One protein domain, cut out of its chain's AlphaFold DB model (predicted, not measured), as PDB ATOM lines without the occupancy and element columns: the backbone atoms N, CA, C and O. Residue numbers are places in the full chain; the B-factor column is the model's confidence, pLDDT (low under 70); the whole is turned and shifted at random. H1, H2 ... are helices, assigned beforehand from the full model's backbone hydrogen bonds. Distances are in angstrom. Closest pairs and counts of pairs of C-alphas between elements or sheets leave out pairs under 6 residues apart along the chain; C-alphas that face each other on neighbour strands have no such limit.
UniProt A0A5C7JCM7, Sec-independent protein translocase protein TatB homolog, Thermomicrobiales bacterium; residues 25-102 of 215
ATOM      1  N   ASP A  25       0.706  12.598 -37.359       94.56
ATOM      2  CA  ASP A  25       0.590  11.842 -36.115       94.56
ATOM      3  C   ASP A  25       1.948  11.648 -35.416       94.56
ATOM      4  O   ASP A  25       2.016  11.543 -34.193       94.56
ATOM      5  N   ARG A  26       3.058  11.661 -36.172       93.75
ATOM      6  CA  ARG A  26       4.411  11.386 -35.651       93.75
ATOM      7  C   ARG A  26       5.062  12.591 -34.986       93.75
ATOM      8  O   ARG A  26       5.738  12.435 -33.973       93.75
ATOM      9  N   LEU A  27       4.875  13.796 -35.526       94.12
ATOM     10  CA  LEU A  27       5.414  15.020 -34.922       94.12
ATOM     11  C   LEU A  27       4.955  15.250 -33.469       94.12
ATOM     12  O   LEU A  27       5.822  15.487 -32.627       94.12
ATOM     13  N   PRO A  28       3.652  15.173 -33.127       91.75
ATOM     14  CA  PRO A  28       3.206  15.341 -31.745       91.75
ATOM     15  C   PRO A  28       3.675  14.193 -30.843       91.75
ATOM     16  O   PRO A  28       3.982  14.426 -29.675       91.75
ATOM     17  N   GLU A  29       3.792  12.976 -31.378       94.62
ATOM     18  CA  GLU A  29       4.325  11.818 -30.656       94.62
ATOM     19  C   GLU A  29       5.801  12.035 -30.262       94.62
ATOM     20  O   GLU A  29       6.151  11.938 -29.081       94.62
ATOM     21  N   LEU A  30       6.650  12.440 -31.216       94.44
ATOM     22  CA  LEU A  30       8.065  12.760 -30.989       94.44
ATOM     23  C   LEU A  30       8.247  13.999 -30.103       94.44
ATOM     24  O   LEU A  30       9.075  13.995 -29.191       94.44
ATOM     25  N   ALA A  31       7.449  15.048 -30.321       94.94
ATOM     26  CA  ALA A  31       7.461  16.243 -29.482       94.94
ATOM     27  C   ALA A  31       7.036  15.925 -28.042       94.94
ATOM     28  O   ALA A  31       7.601  16.477 -27.099       94.94
ATOM     29  N   GLY A  32       6.090  15.004 -27.848       96.38
ATOM     30  CA  GLY A  32       5.693  14.513 -26.532       96.38
ATOM     31  C   GLY A  32       6.823  13.765 -25.822       96.38
ATOM     32  O   GLY A  32       7.034  13.972 -24.625       96.38
ATOM     33  N   GLN A  33       7.583  12.938 -26.543       96.56
ATOM     34  CA  GLN A  33       8.747  12.228 -25.997       96.56
ATOM     35  C   GLN A  33       9.889  13.193 -25.648       96.56
ATOM     36  O   GLN A  33      10.360  13.202 -24.510       96.56
ATOM     37  N   ALA A  34      10.275  14.070 -26.578       97.00
ATOM     38  CA  ALA A  34      11.293  15.094 -26.345       97.00
ATOM     39  C   ALA A  34      10.881  16.074 -25.235       97.00
ATOM     40  O   ALA A  34      11.699  16.466 -24.405       97.00
ATOM     41  N   GLY A  35       9.598  16.433 -25.174       96.94
ATOM     42  CA  GLY A  35       9.039  17.302 -24.146       96.94
ATOM     43  C   GLY A  35       9.085  16.674 -22.755       96.94
ATOM     44  O   GLY A  35       9.391  17.375 -21.791       96.94
ATOM     45  N   LYS A  36       8.839  15.362 -22.638       97.00
ATOM     46  CA  LYS A  36       9.024  14.619 -21.380       97.00
ATOM     47  C   LYS A  36      10.490  14.630 -20.954       97.00
ATOM     48  O   LYS A  36      10.767  15.055 -19.840       97.00
ATOM     49  N   LEU A  37      11.415  14.306 -21.862       97.31
ATOM     50  CA  LEU A  37      12.855  14.347 -21.582       97.31
ATOM     51  C   LEU A  37      13.320  15.738 -21.142       97.31
ATOM     52  O   LEU A  37      14.019  15.869 -20.145       97.31
ATOM     53  N   LEU A  38      12.896  16.790 -21.844       97.56
ATOM     54  CA  LEU A  38      13.240  18.164 -21.486       97.56
ATOM     55  C   LEU A  38      12.620  18.572 -20.146       97.56
ATOM     56  O   LEU A  38      13.228  19.319 -19.378       97.56
ATOM     57  N   ARG A  39      11.410  18.094 -19.847       96.31
ATOM     58  CA  ARG A  39      10.743  18.358 -18.572       96.31
ATOM     59  C   ARG A  39      11.433  17.649 -17.415       96.31
ATOM     60  O   ARG A  39      11.574  18.259 -16.357       96.31
ATOM     61  N   ASP A  40      11.878  16.419 -17.626       96.31
ATOM     62  CA  ASP A  40      12.613  15.640 -16.636       96.31
ATOM     63  C   ASP A  40      14.012  16.222 -16.433       96.31
ATOM     64  O   ASP A  40      14.393  16.481 -15.296       96.31
ATOM     65  N   ALA A  41      14.713  16.584 -17.513       97.19
ATOM     66  CA  ALA A  41      15.978  17.309 -17.445       97.19
ATOM     67  C   ALA A  41      15.829  18.624 -16.669       97.19
ATOM     68  O   ALA A  41      16.616  18.904 -15.771       97.19
ATOM     69  N   ARG A  42      14.774  19.406 -16.940       96.19
ATOM     70  CA  ARG A  42      14.512  20.657 -16.215       96.19
ATOM     71  C   ARG A  42      14.228  20.431 -14.729       96.19
ATOM     72  O   ARG A  42      14.650  21.253 -13.921       96.19
ATOM     73  N   ARG A  43      13.525  19.350 -14.365       95.06
ATOM     74  CA  ARG A  43      13.308  18.959 -12.960       95.06
ATOM     75  C   ARG A  43      14.625  18.568 -12.297       95.06
ATOM     76  O   ARG A  43      14.967  19.173 -11.295       95.06
ATOM     77  N   MET A  44      15.402  17.682 -12.920       95.00
ATOM     78  CA  MET A  44      16.723  17.273 -12.429       95.00
ATOM     79  C   MET A  44      17.646  18.480 -12.236       95.00
ATOM     80  O   MET A  44      18.244  18.628 -11.180       95.00
ATOM     81  N   THR A  45      17.716  19.406 -13.198       94.50
ATOM     82  CA  THR A  45      18.492  20.647 -13.044       94.50
ATOM     83  C   THR A  45      17.968  21.519 -11.901       94.50
ATOM     84  O   THR A  45      18.771  22.122 -11.197       94.50
ATOM     85  N   SER A  46      16.649  21.595 -11.699       92.38
ATOM     86  CA  SER A  46      16.049  22.361 -10.600       92.38
ATOM     87  C   SER A  46      16.341  21.747  -9.231       92.38
ATOM     88  O   SER A  46      16.557  22.491  -8.279       92.38
ATOM     89  N   ASP A  47      16.348  20.420  -9.133       91.00
ATOM     90  CA  ASP A  47      16.634  19.694  -7.894       91.00
ATOM     91  C   ASP A  47      18.126  19.816  -7.548       91.00
ATOM     92  O   ASP A  47      18.466  20.236  -6.443       91.00
ATOM     93  N   LEU A  48      19.009  19.620  -8.538       90.56
ATOM     94  CA  LEU A  48      20.451  19.859  -8.403       90.56
ATOM     95  C   LEU A  48      20.749  21.308  -8.013       90.56
ATOM     96  O   LEU A  48      21.576  21.558  -7.143       90.56
ATOM     97  N   GLN A  49      20.065  22.278  -8.625       87.06
ATOM     98  CA  GLN A  49      20.206  23.685  -8.266       87.06
ATOM     99  C   GLN A  49      19.687  23.955  -6.848       87.06
ATOM    100  O   GLN A  49      20.320  24.711  -6.123       87.06
ATOM    101  N   GLY A  50      18.595  23.318  -6.419       86.62
ATOM    102  CA  GLY A  50      18.054  23.454  -5.063       86.62
ATOM    103  C   GLY A  50      18.970  22.895  -3.968       86.62
ATOM    104  O   GLY A  50      19.051  23.484  -2.887       86.62
ATOM    105  N   GLU A  51      19.674  21.799  -4.253       82.31
ATOM    106  CA  GLU A  51      20.679  21.193  -3.369       82.31
ATOM    107  C   GLU A  51      21.982  22.017  -3.360       82.31
ATOM    108  O   GLU A  51      22.454  22.417  -2.294       82.31
ATOM    109  N   PHE A  52      22.488  22.415  -4.535       75.25
ATOM    110  CA  PHE A  52      23.674  23.277  -4.650       75.25
ATOM    111  C   PHE A  52      23.470  24.675  -4.058       75.25
ATOM    112  O   PHE A  52      24.394  25.232  -3.479       75.25
ATOM    113  N   GLU A  53      22.292  25.285  -4.181       79.44
ATOM    114  CA  GLU A  53      22.039  26.627  -3.636       79.44
ATOM    115  C   GLU A  53      21.911  26.591  -2.099       79.44
ATOM    116  O   GLU A  53      22.219  27.581  -1.433       79.44
ATOM    117  N   ARG A  54      21.540  25.436  -1.518       75.56
ATOM    118  CA  ARG A  54      21.524  25.206  -0.060       75.56
ATOM    119  C   ARG A  54      22.901  24.937   0.536       75.56
ATOM    120  O   ARG A  54      23.141  25.381   1.654       75.56
ATOM    121  N   GLU A  55      23.787  24.251  -0.183       69.00
ATOM    122  CA  GLU A  55      25.113  23.862   0.329       69.00
ATOM    123  C   GLU A  55      26.261  24.752  -0.177       69.00
ATOM    124  O   GLU A  55      27.237  24.970   0.535       69.00
ATOM    125  N   ALA A  56      26.136  25.332  -1.372       64.56
ATOM    126  CA  ALA A  56      27.172  26.114  -2.053       64.56
ATOM    127  C   ALA A  56      26.755  27.566  -2.373       64.56
ATOM    128  O   ALA A  56      27.427  28.235  -3.162       64.56
ATOM    129  N   GLY A  57      25.680  28.084  -1.763       66.50
ATOM    130  CA  GLY A  57      25.057  29.379  -2.086       66.50
ATOM    131  C   GLY A  57      25.981  30.610  -2.103       66.50
ATOM    132  O   GLY A  57      25.676  31.589  -2.784       66.50
ATOM    133  N   VAL A  58      27.140  30.565  -1.434       65.12
ATOM    134  CA  VAL A  58      28.157  31.635  -1.506       65.12
ATOM    135  C   VAL A  58      28.997  31.545  -2.791       65.12
ATOM    136  O   VAL A  58      29.244  32.560  -3.432       65.12
ATOM    137  N   ASN A  59      29.369  30.339  -3.231       69.56
ATOM    138  CA  ASN A  59      30.218  30.127  -4.410       69.56
ATOM    139  C   ASN A  59      29.429  30.227  -5.725       69.56
ATOM    140  O   ASN A  59      29.931  30.731  -6.725       69.56
ATOM    141  N   VAL A  60      28.163  29.798  -5.736       71.44
ATOM    142  CA  VAL A  60      27.321  29.828  -6.946       71.44
ATOM    143  C   VAL A  60      26.994  31.256  -7.381       71.44
ATOM    144  O   VAL A  60      26.887  31.510  -8.578       71.44
ATOM    145  N   ARG A  61      26.867  32.208  -6.448       77.00
ATOM    146  CA  ARG A  61      26.639  33.625  -6.777       77.00
ATOM    147  C   ARG A  61      27.807  34.207  -7.580       77.00
ATOM    148  O   ARG A  61      27.570  34.941  -8.536       77.00
ATOM    149  N   GLU A  62      29.032  33.830  -7.215       78.50
ATOM    150  CA  GLU A  62      30.275  34.246  -7.874       78.50
ATOM    151  C   GLU A  62      30.492  33.519  -9.213       78.50
ATOM    152  O   GLU A  62      30.980  34.100 -10.177       78.50
ATOM    153  N   LEU A  63      30.100  32.245  -9.314       78.19
ATOM    154  CA  LEU A  63      30.137  31.513 -10.586       78.19
ATOM    155  C   LEU A  63      29.067  32.023 -11.561       78.19
ATOM    156  O   LEU A  63      29.355  32.232 -12.736       78.19
ATOM    157  N   ARG A  64      27.839  32.265 -11.084       83.69
ATOM    158  CA  ARG A  64      26.768  32.865 -11.893       83.69
ATOM    159  C   ARG A  64      27.164  34.252 -12.376       83.69
ATOM    160  O   ARG A  64      26.950  34.534 -13.541       83.69
ATOM    161  N   SER A  65      27.772  35.093 -11.537       85.19
ATOM    162  CA  SER A  65      28.197  36.434 -11.957       85.19
ATOM    163  C   SER A  65      29.303  36.403 -13.019       85.19
ATOM    164  O   SER A  65      29.296  37.251 -13.912       85.19
ATOM    165  N   GLN A  66      30.214  35.424 -12.965       84.56
ATOM    166  CA  GLN A  66      31.231  35.194 -13.999       84.56
ATOM    167  C   GLN A  66      30.603  34.715 -15.313       84.56
ATOM    168  O   GLN A  66      30.831  35.327 -16.357       84.56
ATOM    169  N   VAL A  67      29.733  33.704 -15.252       84.50
ATOM    170  CA  VAL A  67      29.022  33.173 -16.425       84.50
ATOM    171  C   VAL A  67      28.100  34.227 -17.043       84.50
ATOM    172  O   VAL A  67      28.102  34.413 -18.255       84.50
ATOM    173  N   ASP A  68      27.356  34.979 -16.232       89.12
ATOM    174  CA  ASP A  68      26.494  36.064 -16.703       89.12
ATOM    175  C   ASP A  68      27.314  37.182 -17.363       89.12
ATOM    176  O   ASP A  68      26.850  37.777 -18.336       89.12
ATOM    177  N   ARG A  69      28.541  37.456 -16.896       89.81
ATOM    178  CA  ARG A  69      29.454  38.418 -17.537       89.81
ATOM    179  C   ARG A  69      29.987  37.928 -18.873       89.81
ATOM    180  O   ARG A  69      29.999  38.709 -19.822       89.81
ATOM    181  N   GLU A  70      30.385  36.666 -18.962       89.69
ATOM    182  CA  GLU A  70      30.833  36.062 -20.220       89.69
ATOM    183  C   GLU A  70      29.689  36.005 -21.239       89.69
ATOM    184  O   GLU A  70      29.845  36.444 -22.379       89.69
ATOM    185  N   ILE A  71      28.497  35.577 -20.814       91.88
ATOM    186  CA  ILE A  71      27.301  35.545 -21.664       91.88
ATOM    187  C   ILE A  71      26.881  36.962 -22.068       91.88
ATOM    188  O   ILE A  71      26.494  37.177 -23.219       91.88
ATOM    189  N   ALA A  72      26.960  37.948 -21.168       90.38
ATOM    190  CA  ALA A  72      26.679  39.343 -21.502       90.38
ATOM    191  C   ALA A  72      27.695  39.913 -22.503       90.38
ATOM    192  O   ALA A  72      27.289  40.649 -23.403       90.38
ATOM    193  N   GLY A  73      28.974  39.539 -22.391       89.75
ATOM    194  CA  GLY A  73      30.022  39.883 -23.354       89.75
ATOM    195  C   GLY A  73      29.728  39.312 -24.742       89.75
ATOM    196  O   GLY A  73      29.597  40.068 -25.703       89.75
ATOM    197  N   VAL A  74      29.475  38.003 -24.826       92.06
ATOM    198  CA  VAL A  74      29.125  37.311 -26.081       92.06
ATOM    199  C   VAL A  74      27.835  37.869 -26.687       92.06
ATOM    200  O   VAL A  74      27.747  38.092 -27.895       92.06
ATOM    201  N   LYS A  75      26.823  38.159 -25.864       90.06
ATOM    202  CA  LYS A  75      25.571  38.780 -26.318       90.06
ATOM    203  C   LYS A  75      25.793  40.209 -26.813       90.06
ATOM    204  O   LYS A  75      25.137  40.611 -27.774       90.06
ATOM    205  N   GLY A  76      26.695  40.962 -26.185       90.81
ATOM    206  CA  GLY A  76      27.109  42.296 -26.618       90.81
ATOM    207  C   GLY A  76      27.789  42.265 -27.986       90.81
ATOM    208  O   GLY A  76      27.407  43.029 -28.871       90.81
ATOM    209  N   GLU A  77      28.705  41.322 -28.196       90.38
ATOM    210  CA  GLU A  77      29.392  41.109 -29.474       90.38
ATOM    211  C   GLU A  77      28.434  40.633 -30.574       90.38
ATOM    212  O   GLU A  77      28.415  41.212 -31.661       90.38
ATOM    213  N   LEU A  78      27.555  39.664 -30.283       93.50
ATOM    214  CA  LEU A  78      26.512  39.232 -31.220       93.50
ATOM    215  C   LEU A  78      25.540  40.368 -31.558       93.50
ATOM    216  O   LEU A  78      25.138  40.518 -32.712       93.50
ATOM    217  N   THR A  79      25.148  41.180 -30.573       92.44
ATOM    218  CA  THR A  79      24.264  42.338 -30.793       92.44
ATOM    219  C   THR A  79      24.974  43.424 -31.604       92.44
ATOM    220  O   THR A  79      24.355  44.080 -32.443       92.44
ATOM    221  N   GLY A  80      26.279  43.607 -31.400       91.00
ATOM    222  CA  GLY A  80      27.116  44.496 -32.202       91.00
ATOM    223  C   GLY A  80      27.199  44.038 -33.658       91.00
ATOM    224  O   GLY A  80      26.882  44.813 -34.559       91.00
ATOM    225  N   ALA A  81      27.528  42.762 -33.881       89.19
ATOM    226  CA  ALA A  81      27.637  42.157 -35.207       89.19
ATOM    227  C   ALA A  81      26.294  42.121 -35.954       89.19
ATOM    228  O   ALA A  81      26.220  42.394 -37.148       89.19
ATOM    229  N   THR A  82      25.190  41.838 -35.259       93.81
ATOM    230  CA  THR A  82      23.854  41.879 -35.877       93.81
ATOM    231  C   THR A  82      23.433  43.301 -36.241       93.81
ATOM    232  O   THR A  82      22.843  43.496 -37.301       93.81
ATOM    233  N   ASN A  83      23.783  44.313 -35.438       94.56
ATOM    234  CA  ASN A  83      23.503  45.712 -35.770       94.56
ATOM    235  C   ASN A  83      24.338  46.232 -36.952       94.56
ATOM    236  O   ASN A  83      23.819  47.014 -37.754       94.56
ATOM    237  N   THR A  84      25.605  45.825 -37.097       93.19
ATOM    238  CA  THR A  84      26.423  46.193 -38.268       93.19
ATOM    239  C   THR A  84      25.896  45.523 -39.534       93.19
ATOM    240  O   THR A  84      25.638  46.220 -40.518       93.19
ATOM    241  N   LEU A  85      25.582  44.226 -39.470       94.38
ATOM    242  CA  LEU A  85      24.931  43.498 -40.564       94.38
ATOM    243  C   LEU A  85      23.579  44.125 -40.935       94.38
ATOM    244  O   LEU A  85      23.277  44.309 -42.113       94.38
ATOM    245  N   GLN A  86      22.775  44.538 -39.952       94.38
ATOM    246  CA  GLN A  86      21.496  45.206 -40.206       94.38
ATOM    247  C   GLN A  86      21.677  46.580 -40.878       94.38
ATOM    248  O   GLN A  86      20.866  46.958 -41.730       94.38
ATOM    249  N   LYS A  87      22.729  47.335 -40.531       93.56
ATOM    250  CA  LYS A  87      23.057  48.621 -41.175       93.56
ATOM    251  C   LYS A  87      23.533  48.439 -42.614       93.56
ATOM    252  O   LYS A  87      23.086  49.188 -43.486       93.56
ATOM    253  N   GLU A  88      24.375  47.449 -42.880       93.25
ATOM    254  CA  GLU A  88      24.853  47.136 -44.232       93.25
ATOM    255  C   GLU A  88      23.720  46.630 -45.124       93.25
ATOM    256  O   GLU A  88      23.540  47.139 -46.229       93.25
ATOM    257  N   VAL A  89      22.872  45.733 -44.613       95.19
ATOM    258  CA  VAL A  89      21.689  45.237 -45.333       95.19
ATOM    259  C   VAL A  89      20.712  46.370 -45.646       95.19
ATOM    260  O   VAL A  89      20.212  46.453 -46.766       95.19
ATOM    261  N   ASN A  90      20.454  47.288 -44.709       95.44
ATOM    262  CA  ASN A  90      19.582  48.438 -44.974       95.44
ATOM    263  C   ASN A  90      20.196  49.433 -45.967       95.44
ATOM    264  O   ASN A  90      19.464  50.035 -46.757       95.44
ATOM    265  N   SER A  91      21.519  49.595 -45.957       92.25
ATOM    266  CA  SER A  91      22.235  50.450 -46.908       92.25
ATOM    267  C   SER A  91      22.225  49.833 -48.306       92.25
ATOM    268  O   SER A  91      21.864  50.507 -49.267       92.25
ATOM    269  N   ALA A  92      22.482  48.529 -48.416       93.31
ATOM    270  CA  ALA A  92      22.357  47.770 -49.656       93.31
ATOM    271  C   ALA A  92      20.914  47.778 -50.181       93.31
ATOM    272  O   ALA A  92      20.697  48.018 -51.365       93.31
ATOM    273  N   LYS A  93      19.915  47.618 -49.301       95.56
ATOM    274  CA  LYS A  93      18.494  47.707 -49.664       95.56
ATOM    275  C   LYS A  93      18.132  49.094 -50.190       95.56
ATOM    276  O   LYS A  93      17.410  49.185 -51.175       95.56
ATOM    277  N   ARG A  94      18.638  50.173 -49.582       93.00
ATOM    278  CA  ARG A  94      18.418  51.553 -50.052       93.00
ATOM    279  C   ARG A  94      19.113  51.829 -51.380       93.00
ATOM    280  O   ARG A  94      18.504  52.454 -52.241       93.00
ATOM    281  N   THR A  95      20.333  51.341 -51.576       91.88
ATOM    282  CA  THR A  95      21.054  51.467 -52.850       91.88
ATOM    283  C   THR A  95      20.367  50.664 -53.951       91.88
ATOM    284  O   THR A  95      20.141  51.199 -55.030       91.88
ATOM    285  N   ALA A  96      19.940  49.433 -53.666       92.38
ATOM    286  CA  ALA A  96      19.175  48.608 -54.594       92.38
ATOM    287  C   ALA A  96      17.800  49.221 -54.904       92.38
ATOM    288  O   ALA A  96      17.397  49.274 -56.060       92.38
ATOM    289  N   GLN A  97      17.101  49.755 -53.897       92.12
ATOM    290  CA  GLN A  97      15.817  50.431 -54.082       92.12
ATOM    291  C   GLN A  97      15.975  51.748 -54.849       92.12
ATOM    292  O   GLN A  97      15.136  52.054 -55.687       92.12
ATOM    293  N   SER A  98      17.050  52.503 -54.622       89.00
ATOM    294  CA  SER A  98      17.371  53.722 -55.373       89.00
ATOM    295  C   SER A  98      17.759  53.403 -56.816       89.00
ATOM    296  O   SER A  98      17.258  54.041 -57.732       89.00
ATOM    297  N   ALA A  99      18.560  52.360 -57.049       87.19
ATOM    298  CA  ALA A  99      18.907  51.892 -58.389       87.19
ATOM    299  C   ALA A  99      17.679  51.365 -59.147       87.19
ATOM    300  O   ALA A  99      17.509  51.687 -60.317       87.19
ATOM    301  N   ALA A 100      16.781  50.636 -58.477       87.06
ATOM    302  CA  ALA A 100      15.516  50.185 -59.054       87.06
ATOM    303  C   ALA A 100      14.550  51.354 -59.327       87.06
ATOM    304  O   ALA A 100      13.895  51.387 -60.367       87.06
ATOM    305  N   SER A 101      14.496  52.351 -58.434       83.81
ATOM    306  CA  SER A 101      13.673  53.558 -58.611       83.81
ATOM    307  C   SER A 101      14.212  54.455 -59.722       83.81
ATOM    308  O   SER A 101      13.431  55.019 -60.482       83.81
ATOM    309  N   SER A 102      15.536  54.559 -59.837       76.19
ATOM    310  CA  SER A 102      16.217  55.257 -60.921       76.19
ATOM    311  C   SER A 102      16.024  54.514 -62.229       76.19
ATOM    312  O   SER A 102      15.584  55.146 -63.166       76.19
TER     313      SER A 102
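AT A GLANCE: This is residues 25 to 102 of the 215 residues of the protein "Sec-independent protein translocase protein TatB homolog" of Thermomicrobiales bacterium (UniProt A0A5C7JCM7). Two long helices meet near their ends as a lopsided V, H2 its longer arm and H1 its shorter one, with the sharp turn between them at Ala 56. The printed part has 78 residues with two named helices, H1 then H2, and no named strand; the class is all helix. The whole is extended, with a radius of gyration of the C-alphas of 22.8 A, and only just flat, spanning 68 by 46 by 9 A.

HOW THE PARTS SIT: H2, residues 57 to 102, and H1, residues 26 to 55, are close but not clearly touching; their closest C-alphas, those of Glu 53 and Val 60, are 7.0 A apart. They run opposite ways at a steep tilt of 42 degrees. Residues 25 to 48 and 62 to 102 stand free. Every O i to N i+4 pair is within hydrogen-bond range in H1, and 40 of 42 are in H2.

IN THESE COORDINATES: H2 is 64.9 A long from C-alpha 57 at (25.057, 29.379, -2.086) to C-alpha 102 at (16.217, 55.257, -60.921). H1 is 43.3 A long and begins with C-alpha 26 at (4.411, 11.386, -35.651).

THE WHOLE: The C-alphas farthest apart, those of Glu 55 and Ser 102, are 69.4 A apart. The printed part has no cut, and the link from H1 to H2 is tight. Residues 55 to 59 have pLDDT under 70.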